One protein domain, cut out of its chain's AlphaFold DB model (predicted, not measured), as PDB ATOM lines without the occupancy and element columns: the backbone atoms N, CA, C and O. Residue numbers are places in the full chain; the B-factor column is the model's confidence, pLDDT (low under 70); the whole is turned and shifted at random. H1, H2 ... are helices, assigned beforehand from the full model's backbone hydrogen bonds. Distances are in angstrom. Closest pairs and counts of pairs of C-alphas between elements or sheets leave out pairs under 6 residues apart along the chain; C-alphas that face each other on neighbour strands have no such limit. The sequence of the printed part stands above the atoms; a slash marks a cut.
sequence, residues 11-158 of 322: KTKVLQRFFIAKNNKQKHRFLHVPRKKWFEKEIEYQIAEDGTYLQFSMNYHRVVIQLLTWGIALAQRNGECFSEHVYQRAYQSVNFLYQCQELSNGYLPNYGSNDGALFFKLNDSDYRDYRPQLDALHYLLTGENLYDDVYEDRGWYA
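Overview. This is residues 11 to 158 of the 322 residues of an uncharacterized protein of Bacteroides sp. HPS0048 (UniProt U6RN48). H3 is the core, with H4 and H5 packed on it in an up-and-down bundle, each running against the one before. The H1-H2 hairpin packs on this bundle, its loop sticking out at residues 22 to 28; short H6 packs on H5. The 148 printed residues have six named helices, H1 to H6 in order, and no named strand: all helix, compact, radius of gyration of the C-alphas 14.9 A, spans 48 by 29 by 27 A.

Along the chain. From C-alpha 11 at (-36.558, -23.985, 29.575) H1 runs to 19; then find H2 at residues 33 to 46, H3 at 58 to 77, 28.6 A long, H4 at 84 to 99, 22.6 A, H5 at 131 to 142, and H6 at 153 to 157, with C-alpha 157 at (-29.072, -0.681, 31.888).

Arrangement. Look at Thr 69 and Leu 137, the closest C-alphas, 5.1 A apart, where H3 touches H5 at a steep tilt of 40 degrees. H1 touches H2, closest at C-alphas Leu 15 and Phe 39, 6.5 A. Every O i to N i+4 pair is within hydrogen-bond range in H2 to H6; in H1, 3 of 5.

Size, cuts and confidence. The printed part has no cut; H4 to H5 is a long link; residues 11 to 33 are under pLDDT 70.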
ATOM      1  N   LYS A  11     -36.027 -24.881  28.535       52.19
ATOM      2  CA  LYS A  11     -36.558 -23.985  29.575       52.19
ATOM      3  C   LYS A  11     -35.957 -22.572  29.535       52.19
ATOM      4  O   LYS A  11     -36.711 -21.599  29.531       52.19
ATOM      5  N   THR A  12     -34.639 -22.430  29.354       50.09
ATOM      6  CA  THR A  12     -34.015 -21.110  29.109       50.09
ATOM      7  C   THR A  12     -34.477 -20.524  27.771       50.09
ATOM      8  O   THR A  12     -34.657 -19.313  27.646       50.09
ATOM      9  N   LYS A  13     -34.756 -21.382  26.775       51.94
ATOM     10  CA  LYS A  13     -35.294 -20.961  25.471       51.94
ATOM     11  C   LYS A  13     -36.626 -20.214  25.577       51.94
ATOM     12  O   LYS A  13     -36.885 -19.374  24.720       51.94
ATOM     13  N   VAL A  14     -37.476 -20.480  26.576       53.75
ATOM     14  CA  VAL A  14     -38.754 -19.752  26.713       53.75
ATOM     15  C   VAL A  14     -38.518 -18.305  27.146       53.75
ATOM     16  O   VAL A  14     -39.042 -17.393  26.507       53.75
ATOM     17  N   LEU A  15     -37.648 -18.081  28.139       56.94
ATOM     18  CA  LEU A  15     -37.252 -16.733  28.561       56.94
ATOM     19  C   LEU A  15     -36.493 -15.996  27.449       56.94
ATOM     20  O   LEU A  15     -36.746 -14.824  27.206       56.94
ATOM     21  N   GLN A  16     -35.637 -16.683  26.690       54.66
ATOM     22  CA  GLN A  16     -34.958 -16.092  25.527       54.66
ATOM     23  C   GLN A  16     -35.928 -15.695  24.405       54.66
ATOM     24  O   GLN A  16     -35.777 -14.635  23.801       54.66
ATOM     25  N   ARG A  17     -36.944 -16.524  24.116       53.84
ATOM     26  CA  ARG A  17     -37.950 -16.248  23.072       53.84
ATOM     27  C   ARG A  17     -38.745 -14.973  23.335       53.84
ATOM     28  O   ARG A  17     -39.279 -14.406  22.383       53.84
ATOM     29  N   PHE A  18     -38.803 -14.511  24.582       56.50
ATOM     30  CA  PHE A  18     -39.366 -13.210  24.918       56.50
ATOM     31  C   PHE A  18     -38.608 -12.055  24.243       56.50
ATOM     32  O   PHE A  18     -39.240 -11.146  23.707       56.50
ATOM     33  N   PHE A  19     -37.275 -12.135  24.187       52.94
ATOM     34  CA  PHE A  19     -36.394 -11.089  23.652       52.94
ATOM     35  C   PHE A  19     -36.210 -11.145  22.127       52.94
ATOM     36  O   PHE A  19     -35.713 -10.191  21.531       52.94
ATOM     37  N   ILE A  20     -36.636 -12.224  21.463       46.94
ATOM     38  CA  ILE A  20     -36.536 -12.346  20.003       46.94
ATOM     39  C   ILE A  20     -37.732 -11.636  19.344       46.94
ATOM     40  O   ILE A  20     -38.857 -12.148  19.268       46.94
ATOM     41  N   ALA A  21     -37.484 -10.437  18.817       41.81
ATOM     42  CA  ALA A  21     -38.406  -9.759  17.917       41.81
ATOM     43  C   ALA A  21     -38.422 -10.487  16.560       41.81
ATOM     44  O   ALA A  21     -37.434 -10.500  15.832       41.81
ATOM     45  N   LYS A  22     -39.555 -11.092  16.179       40.94
ATOM     46  CA  LYS A  22     -39.777 -11.427  14.765       40.94
ATOM     47  C   LYS A  22     -39.972 -10.109  14.016       40.94
ATOM     48  O   LYS A  22     -40.907  -9.383  14.344       40.94
ATOM     49  N   ASN A  23     -39.098  -9.839  13.043       35.81
ATOM     50  CA  ASN A  23     -39.166  -8.723  12.094       35.81
ATOM     51  C   ASN A  23     -40.555  -8.639  11.438       35.81
ATOM     52  O   ASN A  23     -40.787  -9.214  10.380       35.81
ATOM     53  N   ASN A  24     -41.483  -7.921  12.063       39.72
ATOM     54  CA  ASN A  24     -42.760  -7.555  11.470       39.72
ATOM     55  C   ASN A  24     -42.924  -6.043  11.601       39.72
ATOM     56  O   ASN A  24     -42.844  -5.490  12.693       39.72
ATOM     57  N   LYS A  25     -43.125  -5.394  10.450       38.97
ATOM     58  CA  LYS A  25     -43.107  -3.943  10.188       38.97
ATOM     59  C   LYS A  25     -44.216  -3.122  10.878       38.97
ATOM     60  O   LYS A  25     -44.640  -2.101  10.345       38.97
ATOM     61  N   GLN A  26     -44.711  -3.520  12.044       41.59
ATOM     62  CA  GLN A  26     -45.677  -2.727  12.802       41.59
ATOM     63  C   GLN A  26     -45.089  -2.344  14.155       41.59
ATOM     64  O   GLN A  26     -44.594  -3.198  14.886       41.59
ATOM     65  N   LYS A  27     -45.163  -1.041  14.461       42.84
ATOM     66  CA  LYS A  27     -44.895  -0.440  15.772       42.84
ATOM     67  C   LYS A  27     -45.794  -1.099  16.822       42.84
ATOM     68  O   LYS A  27     -46.867  -0.593  17.129       42.84
ATOM     69  N   HIS A  28     -45.375  -2.241  17.344       48.69
ATOM     70  CA  HIS A  28     -46.040  -2.909  18.451       48.69
ATOM     71  C   HIS A  28     -45.236  -2.651  19.716       48.69
ATOM     72  O   HIS A  28     -44.019  -2.825  19.740       48.69
ATOM     73  N   ARG A  29     -45.952  -2.205  20.748       51.12
ATOM     74  CA  ARG A  29     -45.522  -2.113  22.143       51.12
ATOM     75  C   ARG A  29     -44.634  -3.316  22.497       51.12
ATOM     76  O   ARG A  29     -45.024  -4.451  22.215       51.12
ATOM     77  N   PHE A  30     -43.444  -3.065  23.058       51.25
ATOM     78  CA  PHE A  30     -42.415  -4.083  23.333       51.25
ATOM     79  C   PHE A  30     -43.000  -5.298  24.078       51.25
ATOM     80  O   PHE A  30     -42.685  -6.448  23.770       51.25
ATOM     81  N   LEU A  31     -43.962  -5.041  24.968       57.81
ATOM     82  CA  LEU A  31     -44.762  -6.045  25.653       57.81
ATOM     83  C   LEU A  31     -46.154  -6.188  25.018       57.81
ATOM     84  O   LEU A  31     -47.151  -5.656  25.507       57.81
ATOM     85  N   HIS A  32     -46.279  -6.972  23.948       65.94
ATOM     86  CA  HIS A  32     -47.608  -7.449  23.550       65.94
ATOM     87  C   HIS A  32     -48.184  -8.310  24.696       65.94
ATOM     88  O   HIS A  32     -47.516  -9.246  25.136       65.94
ATOM     89  N   VAL A  33     -49.399  -8.015  25.186       61.28
ATOM     90  CA  VAL A  33     -49.981  -8.561  26.442       61.28
ATOM     91  C   VAL A  33     -49.786 -10.081  26.635       61.28
ATOM     92  O   VAL A  33     -49.346 -10.483  27.713       61.28
ATOM     93  N   PRO A  34     -50.024 -10.942  25.625       70.75
ATOM     94  CA  PRO A  34     -49.663 -12.356  25.683       70.75
ATOM     95  C   PRO A  34     -48.205 -12.626  26.080       70.75
ATOM     96  O   PRO A  34     -47.971 -13.421  26.981       70.75
ATOM     97  N   ARG A  35     -47.218 -11.967  25.456       74.56
ATOM     98  CA  ARG A  35     -45.786 -12.206  25.720       74.56
ATOM     99  C   ARG A  35     -45.411 -11.853  27.154       74.56
ATOM    100  O   ARG A  35     -44.694 -12.617  27.786       74.56
ATOM    101  N   LYS A  36     -45.931 -10.732  27.662       82.88
ATOM    102  CA  LYS A  36     -45.729 -10.289  29.047       82.88
ATOM    103  C   LYS A  36     -46.221 -11.334  30.048       82.88
ATOM    104  O   LYS A  36     -45.447 -11.769  30.890       82.88
ATOM    105  N   LYS A  37     -47.465 -11.799  29.889       85.19
ATOM    106  CA  LYS A  37     -48.051 -12.828  30.763       85.19
ATOM    107  C   LYS A  37     -47.265 -14.140  30.737       85.19
ATOM    108  O   LYS A  37     -47.115 -14.783  31.768       85.19
ATOM    109  N   TRP A  38     -46.763 -14.544  29.566       86.12
ATOM    110  CA  TRP A  38     -45.905 -15.726  29.454       86.12
ATOM    111  C   TRP A  38     -44.583 -15.539  30.196       86.12
ATOM    112  O   TRP A  38     -44.194 -16.432  30.934       86.12
ATOM    113  N   PHE A  39     -43.926 -14.386  30.054       86.94
ATOM    114  CA  PHE A  39     -42.698 -14.090  30.794       86.94
ATOM    115  C   PHE A  39     -42.913 -14.140  32.307       86.94
ATOM    116  O   PHE A  39     -42.182 -14.841  32.995       86.94
ATOM    117  N   GLU A  40     -43.951 -13.473  32.814       91.88
ATOM    118  CA  GLU A  40     -44.294 -13.470  34.244       91.88
ATOM    119  C   GLU A  40     -44.523 -14.892  34.772       91.88
ATOM    120  O   GLU A  40     -43.932 -15.286  35.775       91.88
ATOM    121  N   LYS A  41     -45.292 -15.703  34.035       91.12
ATOM    122  CA  LYS A  41     -45.555 -17.104  34.385       91.12
ATOM    123  C   LYS A  41     -44.287 -17.965  34.379       91.12
ATOM    124  O   LYS A  41     -44.142 -18.841  35.224       91.12
ATOM    125  N   GLU A  42     -43.383 -17.744  33.428       91.12
ATOM    126  CA  GLU A  42     -42.110 -18.468  33.378       91.12
ATOM    127  C   GLU A  42     -41.180 -18.057  34.519       91.12
ATOM    128  O   GLU A  42     -40.525 -18.919  35.088       91.12
ATOM    129  N   ILE A  43     -41.144 -16.783  34.915       93.81
ATOM    130  CA  ILE A  43     -40.364 -16.359  36.085       93.81
ATOM    131  C   ILE A  43     -40.881 -17.034  37.362       93.81
ATOM    132  O   ILE A  43     -40.084 -17.582  38.121       93.81
ATOM    133  N   GLU A  44     -42.200 -17.071  37.566       92.88
ATOM    134  CA  GLU A  44     -42.816 -17.753  38.714       92.88
ATOM    135  C   GLU A  44     -42.594 -19.273  38.699       92.88
ATOM    136  O   GLU A  44     -42.366 -19.876  39.747       92.88
ATOM    137  N   TYR A  45     -42.650 -19.901  37.520       93.00
ATOM    138  CA  TYR A  45     -42.395 -21.335  37.379       93.00
ATOM    139  C   TYR A  45     -40.923 -21.682  37.608       93.00
ATOM    140  O   TYR A  45     -40.619 -22.707  38.219       93.00
ATOM    141  N   GLN A  46     -40.010 -20.863  37.082       94.06
ATOM    142  CA  GLN A  46     -38.611 -21.246  36.979       94.06
ATOM    143  C   GLN A  46     -37.740 -20.845  38.172       94.06
ATOM    144  O   GLN A  46     -36.682 -21.445  38.379       94.06
ATOM    145  N   ILE A  47     -38.165 -19.837  38.933       97.12
ATOM    146  CA  ILE A  47     -37.454 -19.318  40.101       97.12
ATOM    147  C   ILE A  47     -38.327 -19.574  41.322       97.12
ATOM    148  O   ILE A  47     -39.460 -19.104  41.380       97.12
ATOM    149  N   ALA A  48     -37.815 -20.306  42.307       96.75
ATOM    150  CA  ALA A  48     -38.510 -20.584  43.558       96.75
ATOM    151  C   ALA A  48     -38.639 -19.333  44.451       96.75
ATOM    152  O   ALA A  48     -38.080 -18.276  44.163       96.75
ATOM    153  N   GLU A  49     -39.441 -19.427  45.516       97.19
ATOM    154  CA  GLU A  49     -39.746 -18.277  46.392       97.19
ATOM    155  C   GLU A  49     -38.519 -17.802  47.164       97.19
ATOM    156  O   GLU A  49     -38.369 -16.613  47.416       97.19
ATOM    157  N   ASP A  50     -37.611 -18.729  47.465       97.69
ATOM    158  CA  ASP A  50     -36.307 -18.462  48.069       97.69
ATOM    159  C   ASP A  50     -35.262 -17.972  47.047       97.69
ATOM    160  O   ASP A  50     -34.103 -17.759  47.392       97.69
ATOM    161  N   GLY A  51     -35.661 -17.788  45.783       98.31
ATOM    162  CA  GLY A  51     -34.811 -17.300  44.702       98.31
ATOM    163  C   GLY A  51     -34.050 -18.378  43.943       98.31
ATOM    164  O   GLY A  51     -33.424 -18.059  42.939       98.31
ATOM    165  N   THR A  52     -34.096 -19.640  44.371       98.12
ATOM    166  CA  THR A  52     -33.324 -20.718  43.737       98.12
ATOM    167  C   THR A  52     -33.865 -21.088  42.352       98.12
ATOM    168  O   THR A  52     -35.067 -21.025  42.089       98.12
ATOM    169  N   TYR A  53     -32.969 -21.472  41.437       96.56
ATOM    170  CA  TYR A  53     -33.314 -21.723  40.035       96.56
ATOM    171  C   TYR A  53     -33.508 -23.210  39.712       96.56
ATOM    172  O   TYR A  53     -32.706 -24.054  40.118       96.56
ATOM    173  N   LEU A  54     -34.526 -23.530  38.900       94.62
ATOM    174  CA  LEU A  54     -34.919 -24.912  38.581       94.62
ATOM    175  C   LEU A  54     -33.819 -25.765  37.939       94.62
ATOM    176  O   LEU A  54     -33.937 -26.984  37.945       94.62
ATOM    177  N   GLN A  55     -32.820 -25.156  37.283       93.06
ATOM    178  CA  GLN A  55     -31.761 -25.913  36.593       93.06
ATOM    179  C   GLN A  55     -30.607 -26.289  37.517       93.06
ATOM    180  O   GLN A  55     -29.688 -26.972  37.074       93.06
ATOM    181  N   PHE A  56     -30.655 -25.855  38.782       95.31
ATOM    182  CA  PHE A  56     -29.661 -26.202  39.796       95.31
ATOM    183  C   PHE A  56     -28.221 -25.888  39.345       95.31
ATOM    184  O   PHE A  56     -27.299 -26.643  39.623       95.31
ATOM    185  N   SER A  57     -28.044 -24.790  38.602       96.44
ATOM    186  CA  SER A  57     -26.759 -24.335  38.066       96.44
ATOM    187  C   SER A  57     -26.564 -22.857  38.360       96.44
ATOM    188  O   SER A  57     -27.409 -22.034  37.994       96.44
ATOM    189  N   MET A  58     -25.422 -22.515  38.959       97.50
ATOM    190  CA  MET A  58     -25.057 -21.118  39.207       97.50
ATOM    191  C   MET A  58     -24.850 -20.364  37.889       97.50
ATOM    192  O   MET A  58     -25.235 -19.203  37.761       97.50
ATOM    193  N   ASN A  59     -24.257 -21.008  36.880       96.44
ATOM    194  CA  ASN A  59     -23.994 -20.388  35.579       96.44
ATOM    195  C   ASN A  59     -25.292 -20.085  34.814       96.44
ATOM    196  O   ASN A  59     -25.493 -18.961  34.351       96.44
ATOM    197  N   TYR A  60     -26.231 -21.031  34.766       95.75
ATOM    198  CA  TYR A  60     -27.524 -20.788  34.127       95.75
ATOM    199  C   TYR A  60     -28.420 -19.844  34.927       95.75
ATOM    200  O   TYR A  60     -29.179 -19.082  34.328       95.75
ATOM    201  N   HIS A  61     -28.299 -19.802  36.255       97.88
ATOM    202  CA  HIS A  61     -28.991 -18.784  37.044       97.88
ATOM    203  C   HIS A  61     -28.458 -17.379  36.741       97.88
ATOM    204  O   HIS A  61     -29.252 -16.453  36.597       97.88
ATOM    205  N   ARG A  62     -27.152 -17.206  36.494       97.06
ATOM    206  CA  ARG A  62     -26.618 -15.921  36.004       97.06
ATOM    207  C   ARG A  62     -27.203 -15.502  34.659       97.06
ATOM    208  O   ARG A  62     -27.470 -14.321  34.451       97.06
ATOM    209  N   VAL A  63     -27.435 -16.441  33.748       95.44
ATOM    210  CA  VAL A  63     -28.139 -16.124  32.496       95.44
ATOM    211  C   VAL A  63     -29.537 -15.572  32.794       95.44
ATOM    212  O   VAL A  63     -29.964 -14.603  32.170       95.44
ATOM    213  N   VAL A  64     -30.241 -16.129  33.781       96.38
ATOM    214  CA  VAL A  64     -31.539 -15.601  34.225       96.38
ATOM    215  C   VAL A  64     -31.406 -14.205  34.834       96.38
ATOM    216  O   VAL A  64     -32.231 -13.356  34.510       96.38
ATOM    217  N   ILE A  65     -30.361 -13.927  35.626       97.81
ATOM    218  CA  ILE A  65     -30.050 -12.569  36.114       97.81
ATOM    219  C   ILE A  65     -29.944 -11.597  34.934       97.81
ATOM    220  O   ILE A  65     -30.655 -10.600  34.901       97.81
ATOM    221  N   GLN A  66     -29.148 -11.928  33.914       95.44
ATOM    222  CA  GLN A  66     -28.983 -11.093  32.721       95.44
ATOM    223  C   GLN A  66     -30.300 -10.837  31.974       95.44
ATOM    224  O   GLN A  66     -30.556  -9.716  31.532       95.44
ATOM    225  N   LEU A  67     -31.146 -11.862  31.840       94.38
ATOM    226  CA  LEU A  67     -32.450 -11.734  31.189       94.38
ATOM    227  C   LEU A  67     -33.432 -10.904  32.025       94.38
ATOM    228  O   LEU A  67     -34.182 -10.111  31.462       94.38
ATOM    229  N   LEU A  68     -33.421 -11.044  33.352       95.38
ATOM    230  CA  LEU A  68     -34.224 -10.220  34.254       95.38
ATOM    231  C   LEU A  68     -33.808  -8.750  34.179       95.38
ATOM    232  O   LEU A  68     -34.677  -7.898  33.998       95.38
ATOM    233  N   THR A  69     -32.505  -8.454  34.228       95.06
ATOM    234  CA  THR A  69     -31.984  -7.083  34.106       95.06
ATOM    235  C   THR A  69     -32.430  -6.449  32.794       95.06
ATOM    236  O   THR A  69     -33.017  -5.367  32.794       95.06
ATOM    237  N   TRP A  70     -32.247  -7.154  31.671       92.56
ATOM    238  CA  TRP A  70     -32.695  -6.688  30.358       92.56
ATOM    239  C   TRP A  70     -34.208  -6.486  30.288       92.56
ATOM    240  O   TRP A  70     -34.674  -5.454  29.803       92.56
ATOM    241  N   GLY A  71     -34.983  -7.468  30.753       90.88
ATOM    242  CA  GLY A  71     -36.441  -7.429  30.718       90.88
ATOM    243  C   GLY A  71     -36.987  -6.233  31.487       90.88
ATOM    244  O   GLY A  71     -37.769  -5.455  30.936       90.88
ATOM    245  N   ILE A  72     -36.545  -6.064  32.735       92.12
ATOM    246  CA  ILE A  72     -36.990  -4.987  33.623       92.12
ATOM    247  C   ILE A  72     -36.559  -3.622  33.074       92.12
ATOM    248  O   ILE A  72     -37.401  -2.729  32.954       92.12
ATOM    249  N   ALA A  73     -35.296  -3.464  32.664       91.56
ATOM    250  CA  ALA A  73     -34.796  -2.196  32.130       91.56
ATOM    251  C   ALA A  73     -35.545  -1.779  30.851       91.56
ATOM    252  O   ALA A  73     -35.927  -0.616  30.692       91.56
ATOM    253  N   LEU A  74     -35.824  -2.727  29.947       89.31
ATOM    254  CA  LEU A  74     -36.600  -2.454  28.736       89.31
ATOM    255  C   LEU A  74     -38.058  -2.108  29.034       89.31
ATOM    256  O   LEU A  74     -38.588  -1.186  28.409       89.31
ATOM    257  N   ALA A  75     -38.704  -2.800  29.974       88.06
ATOM    258  CA  ALA A  75     -40.062  -2.464  30.396       88.06
ATOM    259  C   ALA A  75     -40.119  -1.016  30.917       88.06
ATOM    260  O   ALA A  75     -40.886  -0.209  30.389       88.06
ATOM    261  N   GLN A  76     -39.209  -0.640  31.822       87.88
ATOM    262  CA  GLN A  76     -39.109   0.724  32.355       87.88
ATOM    263  C   GLN A  76     -38.880   1.775  31.254       87.88
ATOM    264  O   GLN A  76     -39.521   2.830  31.246       87.88
ATOM    265  N   ARG A  77     -37.997   1.507  30.275       87.06
ATOM    266  CA  ARG A  77     -37.745   2.432  29.148       87.06
ATOM    267  C   ARG A  77     -38.989   2.653  28.290       87.06
ATOM    268  O   ARG A  77     -39.192   3.754  27.782       87.06
ATOM    269  N   ASN A  78     -39.859   1.652  28.197       86.31
ATOM    270  CA  ASN A  78     -41.124   1.736  27.472       86.31
ATOM    271  C   ASN A  78     -42.302   2.229  28.336       86.31
ATOM    272  O   ASN A  78     -43.419   2.313  27.832       86.31
ATOM    273  N   GLY A  79     -42.071   2.601  29.603       86.12
ATOM    274  CA  GLY A  79     -43.141   3.022  30.517       86.12
ATOM    275  C   GLY A  79     -44.078   1.872  30.897       86.12
ATOM    276  O   GLY A  79     -45.277   2.076  31.074       86.12
ATOM    277  N   GLU A  80     -43.545   0.652  30.959       87.81
ATOM    278  CA  GLU A  80     -44.265  -0.561  31.321       87.81
ATOM    279  C   GLU A  80     -43.666  -1.207  32.579       87.81
ATOM    280  O   GLU A  80     -42.485  -1.039  32.878       87.81
ATOM    281  N   CYS A  81     -44.471  -2.003  33.282       89.25
ATOM    282  CA  CYS A  81     -44.052  -2.756  34.469       89.25
ATOM    283  C   CYS A  81     -44.431  -4.230  34.318       89.25
ATOM    284  O   CYS A  81     -45.416  -4.521  33.636       89.25
ATOM    285  N   PHE A  82     -43.723  -5.148  34.972       91.75
ATOM    286  CA  PHE A  82     -44.178  -6.538  35.157       91.75
ATOM    287  C   PHE A  82     -45.048  -6.685  36.410       91.75
ATOM    288  O   PHE A  82     -45.231  -5.729  37.151       91.75
ATOM    289  N   SER A  83     -45.601  -7.868  36.656       92.62
ATOM    290  CA  SER A  83     -46.201  -8.208  37.947       92.62
ATOM    291  C   SER A  83     -45.172  -8.117  39.081       92.62
ATOM    292  O   SER A  83     -43.975  -8.318  38.871       92.62
ATOM    293  N   GLU A  84     -45.643  -7.856  40.303       93.44
ATOM    294  CA  GLU A  84     -44.797  -7.760  41.501       93.44
ATOM    295  C   GLU A  84     -43.927  -9.012  41.709       93.44
ATOM    296  O   GLU A  84     -42.742  -8.898  42.028       93.44
ATOM    297  N   HIS A  85     -44.477 -10.197  41.423       93.38
ATOM    298  CA  HIS A  85     -43.765 -11.467  41.545       93.38
ATOM    299  C   HIS A  85     -42.466 -11.500  40.734       93.38
ATOM    300  O   HIS A  85     -41.481 -12.051  41.214       93.38
ATOM    301  N   VAL A  86     -42.401 -10.875  39.550       95.44
ATOM    302  CA  VAL A  86     -41.153 -10.831  38.764       95.44
ATOM    303  C   VAL A  86     -40.041 -10.128  39.537       95.44
ATOM    304  O   VAL A  86     -38.924 -10.638  39.604       95.44
ATOM    305  N   TYR A  87     -40.344  -8.987  40.157       96.25
ATOM    306  CA  TYR A  87     -39.370  -8.213  40.923       96.25
ATOM    307  C   TYR A  87     -38.977  -8.933  42.215       96.25
ATOM    308  O   TYR A  87     -37.795  -8.981  42.547       96.25
ATOM    309  N   GLN A  88     -39.936  -9.569  42.897       96.81
ATOM    310  CA  GLN A  88     -39.659 -10.396  44.074       96.81
ATOM    311  C   GLN A  88     -38.725 -11.571  43.729       96.81
ATOM    312  O   GLN A  88     -37.714 -11.767  44.402       96.81
ATOM    313  N   ARG A  89     -38.997 -12.321  42.647       97.50
ATOM    314  CA  ARG A  89     -38.128 -13.430  42.196       97.50
ATOM    315  C   ARG A  89     -36.759 -12.943  41.729       97.50
ATOM    316  O   ARG A  89     -35.767 -13.634  41.961       97.50
ATOM    317  N   ALA A  90     -36.688 -11.768  41.107       98.00
ATOM    318  CA  ALA A  90     -35.426 -11.150  40.721       98.00
ATOM    319  C   ALA A  90     -34.578 -10.790  41.944       98.00
ATOM    320  O   ALA A  90     -33.422 -11.201  42.027       98.00
ATOM    321  N   TYR A  91     -35.168 -10.112  42.930       98.38
ATOM    322  CA  TYR A  91     -34.490  -9.757  44.174       98.38
ATOM    323  C   TYR A  91     -34.005 -10.999  44.937       98.38
ATOM    324  O   TYR A  91     -32.844 -11.067  45.343       98.38
ATOM    325  N   GLN A  92     -34.849 -12.029  45.060       98.56
ATOM    326  CA  GLN A  92     -34.461 -13.280  45.718       98.56
ATOM    327  C   GLN A  92     -33.388 -14.051  44.938       98.56
ATOM    328  O   GLN A  92     -32.511 -14.656  45.548       98.56
ATOM    329  N   SER A  93     -33.396 -13.989  43.603       98.81
ATOM    330  CA  SER A  93     -32.330 -14.572  42.774       98.81
ATOM    331  C   SER A  93     -30.978 -13.912  43.027       98.81
ATOM    332  O   SER A  93     -29.977 -14.614  43.177       98.81
ATOM    333  N   VAL A  94     -30.945 -12.572  43.105       98.81
ATOM    334  CA  VAL A  94     -29.725 -11.836  43.469       98.81
ATOM    335  C   VAL A  94     -29.283 -12.238  44.870       98.81
ATOM    336  O   VAL A  94     -28.122 -12.582  45.048       98.81
ATOM    337  N   ASN A  95     -30.203 -12.275  45.841       98.88
ATOM    338  CA  ASN A  95     -29.897 -12.700  47.204       98.88
ATOM    339  C   ASN A  95     -29.288 -14.107  47.240       98.88
ATOM    340  O   ASN A  95     -28.225 -14.275  47.822       98.88
ATOM    341  N   PHE A  96     -29.895 -15.098  46.587       98.88
ATOM    342  CA  PHE A  96     -29.365 -16.463  46.553       98.88
ATOM    343  C   PHE A  96     -27.924 -16.524  46.033       98.88
ATOM    344  O   PHE A  96     -27.042 -17.048  46.717       98.88
ATOM    345  N   LEU A  97     -27.667 -15.949  44.855       98.88
ATOM    346  CA  LEU A  97     -26.334 -15.966  44.251       98.88
ATOM    347  C   LEU A  97     -25.326 -15.154  45.073       98.88
ATOM    348  O   LEU A  97     -24.203 -15.608  45.278       98.88
ATOM    349  N   TYR A  98     -25.738 -14.006  45.611       98.75
ATOM    350  CA  TYR A  98     -24.899 -13.159  46.456       98.75
ATOM    351  C   TYR A  98     -24.532 -13.833  47.783       98.75
ATOM    352  O   TYR A  98     -23.381 -13.769  48.215       98.75
ATOM    353  N   GLN A  99     -25.470 -14.553  48.411       98.69
ATOM    354  CA  GLN A  99     -25.158 -15.362  49.590       98.69
ATOM    355  C   GLN A  99     -24.248 -16.546  49.247       98.69
ATOM    356  O   GLN A  99     -23.528 -16.989  50.132       98.69
ATOM    357  N   CYS A 100     -24.227 -17.048  48.008       98.50
ATOM    358  CA  CYS A 100     -23.309 -18.109  47.570       98.50
ATOM    359  C   CYS A 100     -21.929 -17.594  47.119       98.50
ATOM    360  O   CYS A 100     -21.059 -18.407  46.819       98.50
ATOM    361  N   GLN A 101     -21.722 -16.279  47.041       98.12
ATOM    362  CA  GLN A 101     -20.519 -15.687  46.462       98.12
ATOM    363  C   GLN A 101     -19.365 -15.568  47.471       98.12
ATOM    364  O   GLN A 101     -19.561 -15.215  48.638       98.12
ATOM    365  N   GLU A 102     -18.147 -15.814  47.005       96.69
ATOM    366  CA  GLU A 102     -16.904 -15.369  47.630       96.69
ATOM    367  C   GLU A 102     -16.596 -13.934  47.172       96.69
ATOM    368  O   GLU A 102     -16.429 -13.671  45.980       96.69
ATOM    369  N   LEU A 103     -16.577 -12.979  48.107       93.81
ATOM    370  CA  LEU A 103     -16.508 -11.551  47.776       93.81
ATOM    371  C   LEU A 103     -15.146 -11.138  47.224       93.81
ATOM    372  O   LEU A 103     -15.088 -10.226  46.402       93.81
ATOM    373  N   SER A 104     -14.061 -11.793  47.648       93.75
ATOM    374  CA  SER A 104     -12.707 -11.370  47.271       93.75
ATOM    375  C   SER A 104     -12.436 -11.478  45.767       93.75
ATOM    376  O   SER A 104     -11.587 -10.761  45.243       93.75
ATOM    377  N   ASN A 105     -13.139 -12.374  45.071       94.88
ATOM    378  CA  ASN A 105     -12.990 -12.614  43.633       94.88
ATOM    379  C   ASN A 105     -14.320 -12.578  42.859       94.88
ATOM    380  O   ASN A 105     -14.308 -12.592  41.630       94.88
ATOM    381  N   GLY A 106     -15.461 -12.523  43.549       96.56
ATOM    382  CA  GLY A 106     -16.780 -12.515  42.926       96.56
ATOM    383  C   GLY A 106     -17.263 -13.882  42.442       96.56
ATOM    384  O   GLY A 106     -18.287 -13.950  41.751       96.56
ATOM    385  N   TYR A 107     -16.548 -14.959  42.777       97.88
ATOM    386  CA  TYR A 107     -16.827 -16.309  42.297       97.88
ATOM    387  C   TYR A 107     -17.876 -16.999  43.166       97.88
ATOM    388  O   TYR A 107     -18.049 -16.700  44.343       97.88
ATOM    389  N   LEU A 108     -18.583 -17.958  42.575       97.75
ATOM    390  CA  LEU A 108     -19.492 -18.869  43.271       97.75
ATOM    391  C   LEU A 108     -18.939 -20.304  43.180       97.75
ATOM    392  O   LEU A 108     -18.096 -20.577  42.309       97.75
ATOM    393  N   PRO A 109     -19.432 -21.241  44.018       96.75
ATOM    394  CA  PRO A 109     -19.300 -22.673  43.769       96.75
ATOM    395  C   PRO A 109     -19.574 -22.998  42.299       96.75
ATOM    396  O   PRO A 109     -20.550 -22.503  41.722       96.75
ATOM    397  N   ASN A 110     -18.727 -23.826  41.683       95.94
ATOM    398  CA  ASN A 110     -18.903 -24.259  40.294       95.94
ATOM    399  C   ASN A 110     -19.978 -25.353  40.204       95.94
ATOM    400  O   ASN A 110     -19.727 -26.457  39.736       95.94
ATOM    401  N   TYR A 111     -21.160 -25.045  40.732       96.06
ATOM    402  CA  TYR A 111     -22.210 -26.009  40.991       96.06
ATOM    403  C   TYR A 111     -23.203 -26.074  39.829       96.06
ATOM    404  O   TYR A 111     -23.746 -25.048  39.395       96.06
ATOM    405  N   GLY A 112     -23.448 -27.302  39.370       94.81
ATOM    406  CA  GLY A 112     -24.284 -27.634  38.222       94.81
ATOM    407  C   GLY A 112     -23.605 -27.396  36.871       94.81
ATOM    408  O   GLY A 112     -22.430 -27.052  36.773       94.81
ATOM    409  N   SER A 113     -24.386 -27.563  35.803       93.56
ATOM    410  CA  SER A 113     -23.933 -27.372  34.423       93.56
ATOM    411  C   SER A 113     -23.315 -25.990  34.197       93.56
ATOM    412  O   SER A 113     -23.960 -24.973  34.458       93.56
ATOM    413  N   ASN A 114     -22.095 -25.946  33.669       94.88
ATOM    414  CA  ASN A 114     -21.378 -24.718  33.349       94.88
ATOM    415  C   ASN A 114     -20.645 -24.859  32.008       94.88
ATOM    416  O   ASN A 114     -19.642 -25.561  31.896       94.88
ATOM    417  N   ASP A 115     -21.145 -24.163  30.990       91.62
ATOM    418  CA  ASP A 115     -20.536 -24.049  29.656       91.62
ATOM    419  C   ASP A 115     -19.939 -22.662  29.398       91.62
ATOM    420  O   ASP A 115     -19.606 -22.319  28.263       91.62
ATOM    421  N   GLY A 116     -19.814 -21.854  30.451       92.50
ATOM    422  CA  GLY A 116     -19.364 -20.479  30.345       92.50
ATOM    423  C   GLY A 116     -20.420 -19.516  29.807       92.50
ATOM    424  O   GLY A 116     -20.053 -18.404  29.430       92.50
ATOM    425  N   ALA A 117     -21.712 -19.877  29.792       91.56
ATOM    426  CA  ALA A 117     -22.753 -18.977  29.309       91.56
ATOM    427  C   ALA A 117     -22.703 -17.604  30.005       91.56
ATOM    428  O   ALA A 117     -22.666 -17.464  31.236       91.56
ATOM    429  N   LEU A 118     -22.680 -16.577  29.159       92.06
ATOM    430  CA  LEU A 118     -22.696 -15.162  29.500       92.06
ATOM    431  C   LEU A 118     -23.215 -14.416  28.263       92.06
ATOM    432  O   LEU A 118     -22.467 -14.178  27.321       92.06
ATOM    433  N   PHE A 119     -24.516 -14.121  28.212       88.56
ATOM    434  CA  PHE A 119     -25.151 -13.616  26.982       88.56
ATOM    435  C   PHE A 119     -24.746 -12.192  26.648       88.56
ATOM    436  O   PHE A 119     -24.525 -11.870  25.484       88.56
ATOM    437  N   PHE A 120     -24.642 -11.349  27.671       89.06
ATOM    438  CA  PHE A 120     -24.270  -9.951  27.513       89.06
ATOM    439  C   PHE A 120     -22.977  -9.710  28.286       89.06
ATOM    440  O   PHE A 120     -23.002  -9.368  29.466       89.06
ATOM    441  N   LYS A 121     -21.838  -9.957  27.634       90.75
ATOM    442  CA  LYS A 121     -20.522  -9.607  28.176       90.75
ATOM    443  C   LYS A 121     -20.288  -8.111  27.944       90.75
ATOM    444  O   LYS A 121     -19.808  -7.725  26.884       90.75
ATOM    445  N   LEU A 122     -20.718  -7.290  28.900       93.25
ATOM    446  CA  LEU A 122     -20.683  -5.825  28.810       93.25
ATOM    447  C   LEU A 122     -19.428  -5.199  29.440       93.25
ATOM    448  O   LEU A 122     -19.313  -3.982  29.455       93.25
ATOM    449  N   ASN A 123     -18.509  -6.023  29.950       92.56
ATOM    450  CA  ASN A 123     -17.227  -5.604  30.510       92.56
ATOM    451  C   ASN A 123     -16.160  -6.710  30.335       92.56
ATOM    452  O   ASN A 123     -16.464  -7.816  29.871       92.56
ATOM    453  N   ASP A 124     -14.925  -6.420  30.754       93.25
ATOM    454  CA  ASP A 124     -13.753  -7.298  30.602       93.25
ATOM    455  C   ASP A 124     -13.455  -8.228  31.794       93.25
ATOM    456  O   ASP A 124     -12.465  -8.959  31.767       93.25
ATOM    457  N   SER A 125     -14.308  -8.251  32.819       94.31
ATOM    458  CA  SER A 125     -14.174  -9.159  33.965       94.31
ATOM    459  C   SER A 125     -14.176 -10.616  33.508       94.31
ATOM    460  O   SER A 125     -14.802 -10.990  32.504       94.31
ATOM    461  N   ASP A 126     -13.476 -11.455  34.272       94.75
ATOM    462  CA  ASP A 126     -13.467 -12.891  34.035       94.75
ATOM    463  C   ASP A 126     -14.898 -13.446  34.055       94.75
ATOM    464  O   ASP A 126     -15.742 -13.015  34.840       94.75
ATOM    465  N   TYR A 127     -15.181 -14.437  33.208       94.44
ATOM    466  CA  TYR A 127     -16.522 -15.010  33.141       94.44
ATOM    467  C   TYR A 127     -16.938 -15.702  34.445       94.44
ATOM    468  O   TYR A 127     -18.098 -16.070  34.547       94.44
ATOM    469  N   ARG A 128     -16.047 -15.967  35.404       95.12
ATOM    470  CA  ARG A 128     -16.382 -16.489  36.734       95.12
ATOM    471  C   ARG A 128     -16.708 -15.398  37.740       95.12
ATOM    472  O   ARG A 128     -17.197 -15.740  38.810       95.12
ATOM    473  N   ASP A 129     -16.477 -14.132  37.416       96.88
ATOM    474  CA  ASP A 129     -16.859 -13.011  38.262       96.88
ATOM    475  C   ASP A 129     -18.337 -12.669  38.038       96.88
ATOM    476  O   ASP A 129     -18.750 -12.261  36.953       96.88
ATOM    477  N   TYR A 130     -19.161 -12.887  39.063       97.69
ATOM    478  CA  TYR A 130     -20.603 -12.644  39.001       97.69
ATOM    479  C   TYR A 130     -20.966 -11.219  39.421       97.69
ATOM    480  O   TYR A 130     -22.110 -10.802  39.212       97.69
ATOM    481  N   ARG A 131     -20.026 -10.472  40.018       97.62
ATOM    482  CA  ARG A 131     -20.289  -9.148  40.596       97.62
ATOM    483  C   ARG A 131     -20.924  -8.185  39.591       97.62
ATOM    484  O   ARG A 131     -21.958  -7.624  39.951       97.62
ATOM    485  N   PRO A 132     -20.471  -8.076  38.323       96.56
ATOM    486  CA  PRO A 132     -21.068  -7.115  37.398       96.56
ATOM    487  C   PRO A 132     -22.547  -7.381  37.089       96.56
ATOM    488  O   PRO A 132     -23.356  -6.455  37.068       96.56
ATOM    489  N   GLN A 133     -22.931  -8.647  36.878       97.25
ATOM    490  CA  GLN A 133     -24.322  -8.983  36.552       97.25
ATOM    491  C   GLN A 133     -25.235  -8.888  37.779       97.25
ATOM    492  O   GLN A 133     -26.387  -8.471  37.644       97.25
ATOM    493  N   LEU A 134     -24.735  -9.270  38.961       97.88
ATOM    494  CA  LEU A 134     -25.485  -9.160  40.213       97.88
ATOM    495  C   LEU A 134     -25.691  -7.698  40.617       97.88
ATOM    496  O   LEU A 134     -26.814  -7.332  40.958       97.88
ATOM    497  N   ASP A 135     -24.650  -6.866  40.520       96.56
ATOM    498  CA  ASP A 135     -24.721  -5.431  40.808       96.56
ATOM    499  C   ASP A 135     -25.717  -4.725  39.887       96.56
ATOM    500  O   ASP A 135     -26.597  -4.009  40.354       96.56
ATOM    501  N   ALA A 136     -25.664  -5.005  38.580       95.75
ATOM    502  CA  ALA A 136     -26.570  -4.395  37.613       95.75
ATOM    503  C   ALA A 136     -28.053  -4.681  37.917       95.75
ATOM    504  O   ALA A 136     -28.879  -3.769  37.843       95.75
ATOM    505  N   LEU A 137     -28.408  -5.927  38.266       96.56
ATOM    506  CA  LEU A 137     -29.786  -6.254  38.648       96.56
ATOM    507  C   LEU A 137     -30.149  -5.661  40.012       96.56
ATOM    508  O   LEU A 137     -31.248  -5.136  40.172       96.56
ATOM    509  N   HIS A 138     -29.240  -5.724  40.985       96.31
ATOM    510  CA  HIS A 138     -29.455  -5.167  42.317       96.31
ATOM    511  C   HIS A 138     -29.719  -3.661  42.270       96.31
ATOM    512  O   HIS A 138     -30.719  -3.197  42.817       96.31
ATOM    513  N   TYR A 139     -28.874  -2.910  41.564       93.81
ATOM    514  CA  TYR A 139     -29.011  -1.470  41.390       93.81
ATOM    515  C   TYR A 139     -30.323  -1.115  40.689       93.81
ATOM    516  O   TYR A 139     -31.026  -0.200  41.103       93.81
ATOM    517  N   LEU A 140     -30.714  -1.882  39.664       92.44
ATOM    518  CA  LEU A 140     -31.990  -1.687  38.974       92.44
ATOM    519  C   LEU A 140     -33.210  -1.901  39.889       92.44
ATOM    520  O   LEU A 140     -34.265  -1.323  39.630       92.44
ATOM    521  N   LEU A 141     -33.084  -2.741  40.921       93.69
ATOM    522  CA  LEU A 141     -34.156  -3.073  41.865       93.69
ATOM    523  C   LEU A 141     -34.186  -2.171  43.109       93.69
ATOM    524  O   LEU A 141     -35.263  -1.955  43.659       93.69
ATOM    525  N   THR A 142     -33.031  -1.685  43.562       92.94
ATOM    526  CA  THR A 142     -32.874  -1.000  44.862       92.94
ATOM    527  C   THR A 142     -32.426   0.456  44.736       92.94
ATOM    528  O   THR A 142     -32.634   1.243  45.650       92.94
ATOM    529  N   GLY A 143     -31.814   0.831  43.609       90.38
ATOM    530  CA  GLY A 143     -31.137   2.118  43.436       90.38
ATOM    531  C   GLY A 143     -29.759   2.205  44.104       90.38
ATOM    532  O   GLY A 143     -29.120   3.250  44.004       90.38
ATOM    533  N   GLU A 144     -29.283   1.136  44.750       91.44
ATOM    534  CA  GLU A 144     -27.991   1.091  45.441       91.44
ATOM    535  C   GLU A 144     -27.065   0.024  44.845       91.44
ATOM    536  O   GLU A 144     -27.508  -1.019  44.353       91.44
ATOM    537  N   ASN A 145     -25.757   0.286  44.874       92.25
ATOM    538  CA  ASN A 145     -24.768  -0.698  44.438       92.25
ATOM    539  C   ASN A 145     -24.717  -1.854  45.445       92.25
ATOM    540  O   ASN A 145     -24.884  -1.660  46.649       92.25
ATOM    541  N   LEU A 146     -24.479  -3.062  44.942       94.94
ATOM    542  CA  LEU A 146     -24.295  -4.250  45.775       94.94
ATOM    543  C   LEU A 146     -22.879  -4.324  46.367       94.94
ATOM    544  O   LEU A 146     -22.677  -4.952  47.406       94.94
ATOM    545  N   TYR A 147     -21.917  -3.683  45.701       95.38
ATOM    546  CA  TYR A 147     -20.504  -3.643  46.075       95.38
ATOM    547  C   TYR A 147     -20.001  -2.196  46.119       95.38
ATOM    548  O   TYR A 147     -20.614  -1.295  45.542       95.38
ATOM    549  N   ASP A 148     -18.860  -1.986  46.776       90.56
ATOM    550  CA  ASP A 148     -18.178  -0.684  46.783       90.56
ATOM    551  C   ASP A 148     -17.611  -0.339  45.395       90.56
ATOM    552  O   ASP A 148     -17.630   0.820  44.971       90.56
ATOM    553  N   ASP A 149     -17.146  -1.361  44.669       87.12
ATOM    554  CA  ASP A 149     -16.709  -1.240  43.283       87.12
ATOM    555  C   ASP A 149     -17.894  -0.984  42.350       87.12
ATOM    556  O   ASP A 149     -18.975  -1.560  42.479       87.12
ATOM    557  N   VAL A 150     -17.654  -0.145  41.348       84.31
ATOM    558  CA  VAL A 150     -18.653   0.211  40.349       84.31
ATOM    559  C   VAL A 150     -18.389  -0.542  39.052       84.31
ATOM    560  O   VAL A 150     -17.360  -0.338  38.411       84.31
ATOM    561  N   TYR A 151     -19.361  -1.344  38.617       89.88
ATOM    562  CA  TYR A 151     -19.273  -2.099  37.368       89.88
ATOM    563  C   TYR A 151     -19.966  -1.385  36.203       89.88
ATOM    564  O   TYR A 151     -21.010  -0.753  36.369       89.88
ATOM    565  N   GLU A 152     -19.398  -1.506  35.001       91.56
ATOM    566  CA  GLU A 152     -19.911  -0.857  33.786       91.56
ATOM    567  C   GLU A 152     -21.322  -1.335  33.406       91.56
ATOM    568  O   GLU A 152     -22.136  -0.533  32.946       91.56
ATOM    569  N   ASP A 153     -21.647  -2.612  33.657       92.50
ATOM    570  CA  ASP A 153     -22.931  -3.241  33.314       92.50
ATOM    571  C   ASP A 153     -24.120  -2.392  33.762       92.50
ATOM    572  O   ASP A 153     -25.049  -2.184  32.983       92.50
ATOM    573  N   ARG A 154     -24.082  -1.828  34.979       87.75
ATOM    574  CA  ARG A 154     -25.174  -0.987  35.492       87.75
ATOM    575  C   ARG A 154     -25.451   0.215  34.579       87.75
ATOM    576  O   ARG A 154     -26.604   0.597  34.399       87.75
ATOM    577  N   GLY A 155     -24.407   0.799  33.984       88.19
ATOM    578  CA  GLY A 155     -24.492   1.972  33.114       88.19
ATOM    579  C   GLY A 155     -25.226   1.670  31.810       88.19
ATOM    580  O   GLY A 155     -26.032   2.479  31.353       88.19
ATOM    581  N   TRP A 156     -25.036   0.469  31.261       89.44
ATOM    582  CA  TRP A 156     -25.744   0.011  30.065       89.44
ATOM    583  C   TRP A 156     -27.258  -0.121  30.289       89.44
ATOM    584  O   TRP A 156     -28.053   0.171  29.385       89.44
ATOM    585  N   TYR A 157     -27.665  -0.502  31.504       87.19
ATOM    586  CA  TYR A 157     -29.072  -0.681  31.888       87.19
ATOM    587  C   TYR A 157     -29.716   0.550  32.523       87.19
ATOM    588  O   TYR A 157     -30.944   0.595  32.622       87.19
ATOM    589  N   ALA A 158     -28.918   1.546  32.914       74.69
ATOM    590  CA  ALA A 158     -29.382   2.726  33.625       74.69
ATOM    591  C   ALA A 158     -30.569   3.393  32.913       74.69
ATOM    592  O   ALA A 158     -30.625   3.520  31.679       74.69
TER     593      ALA A 158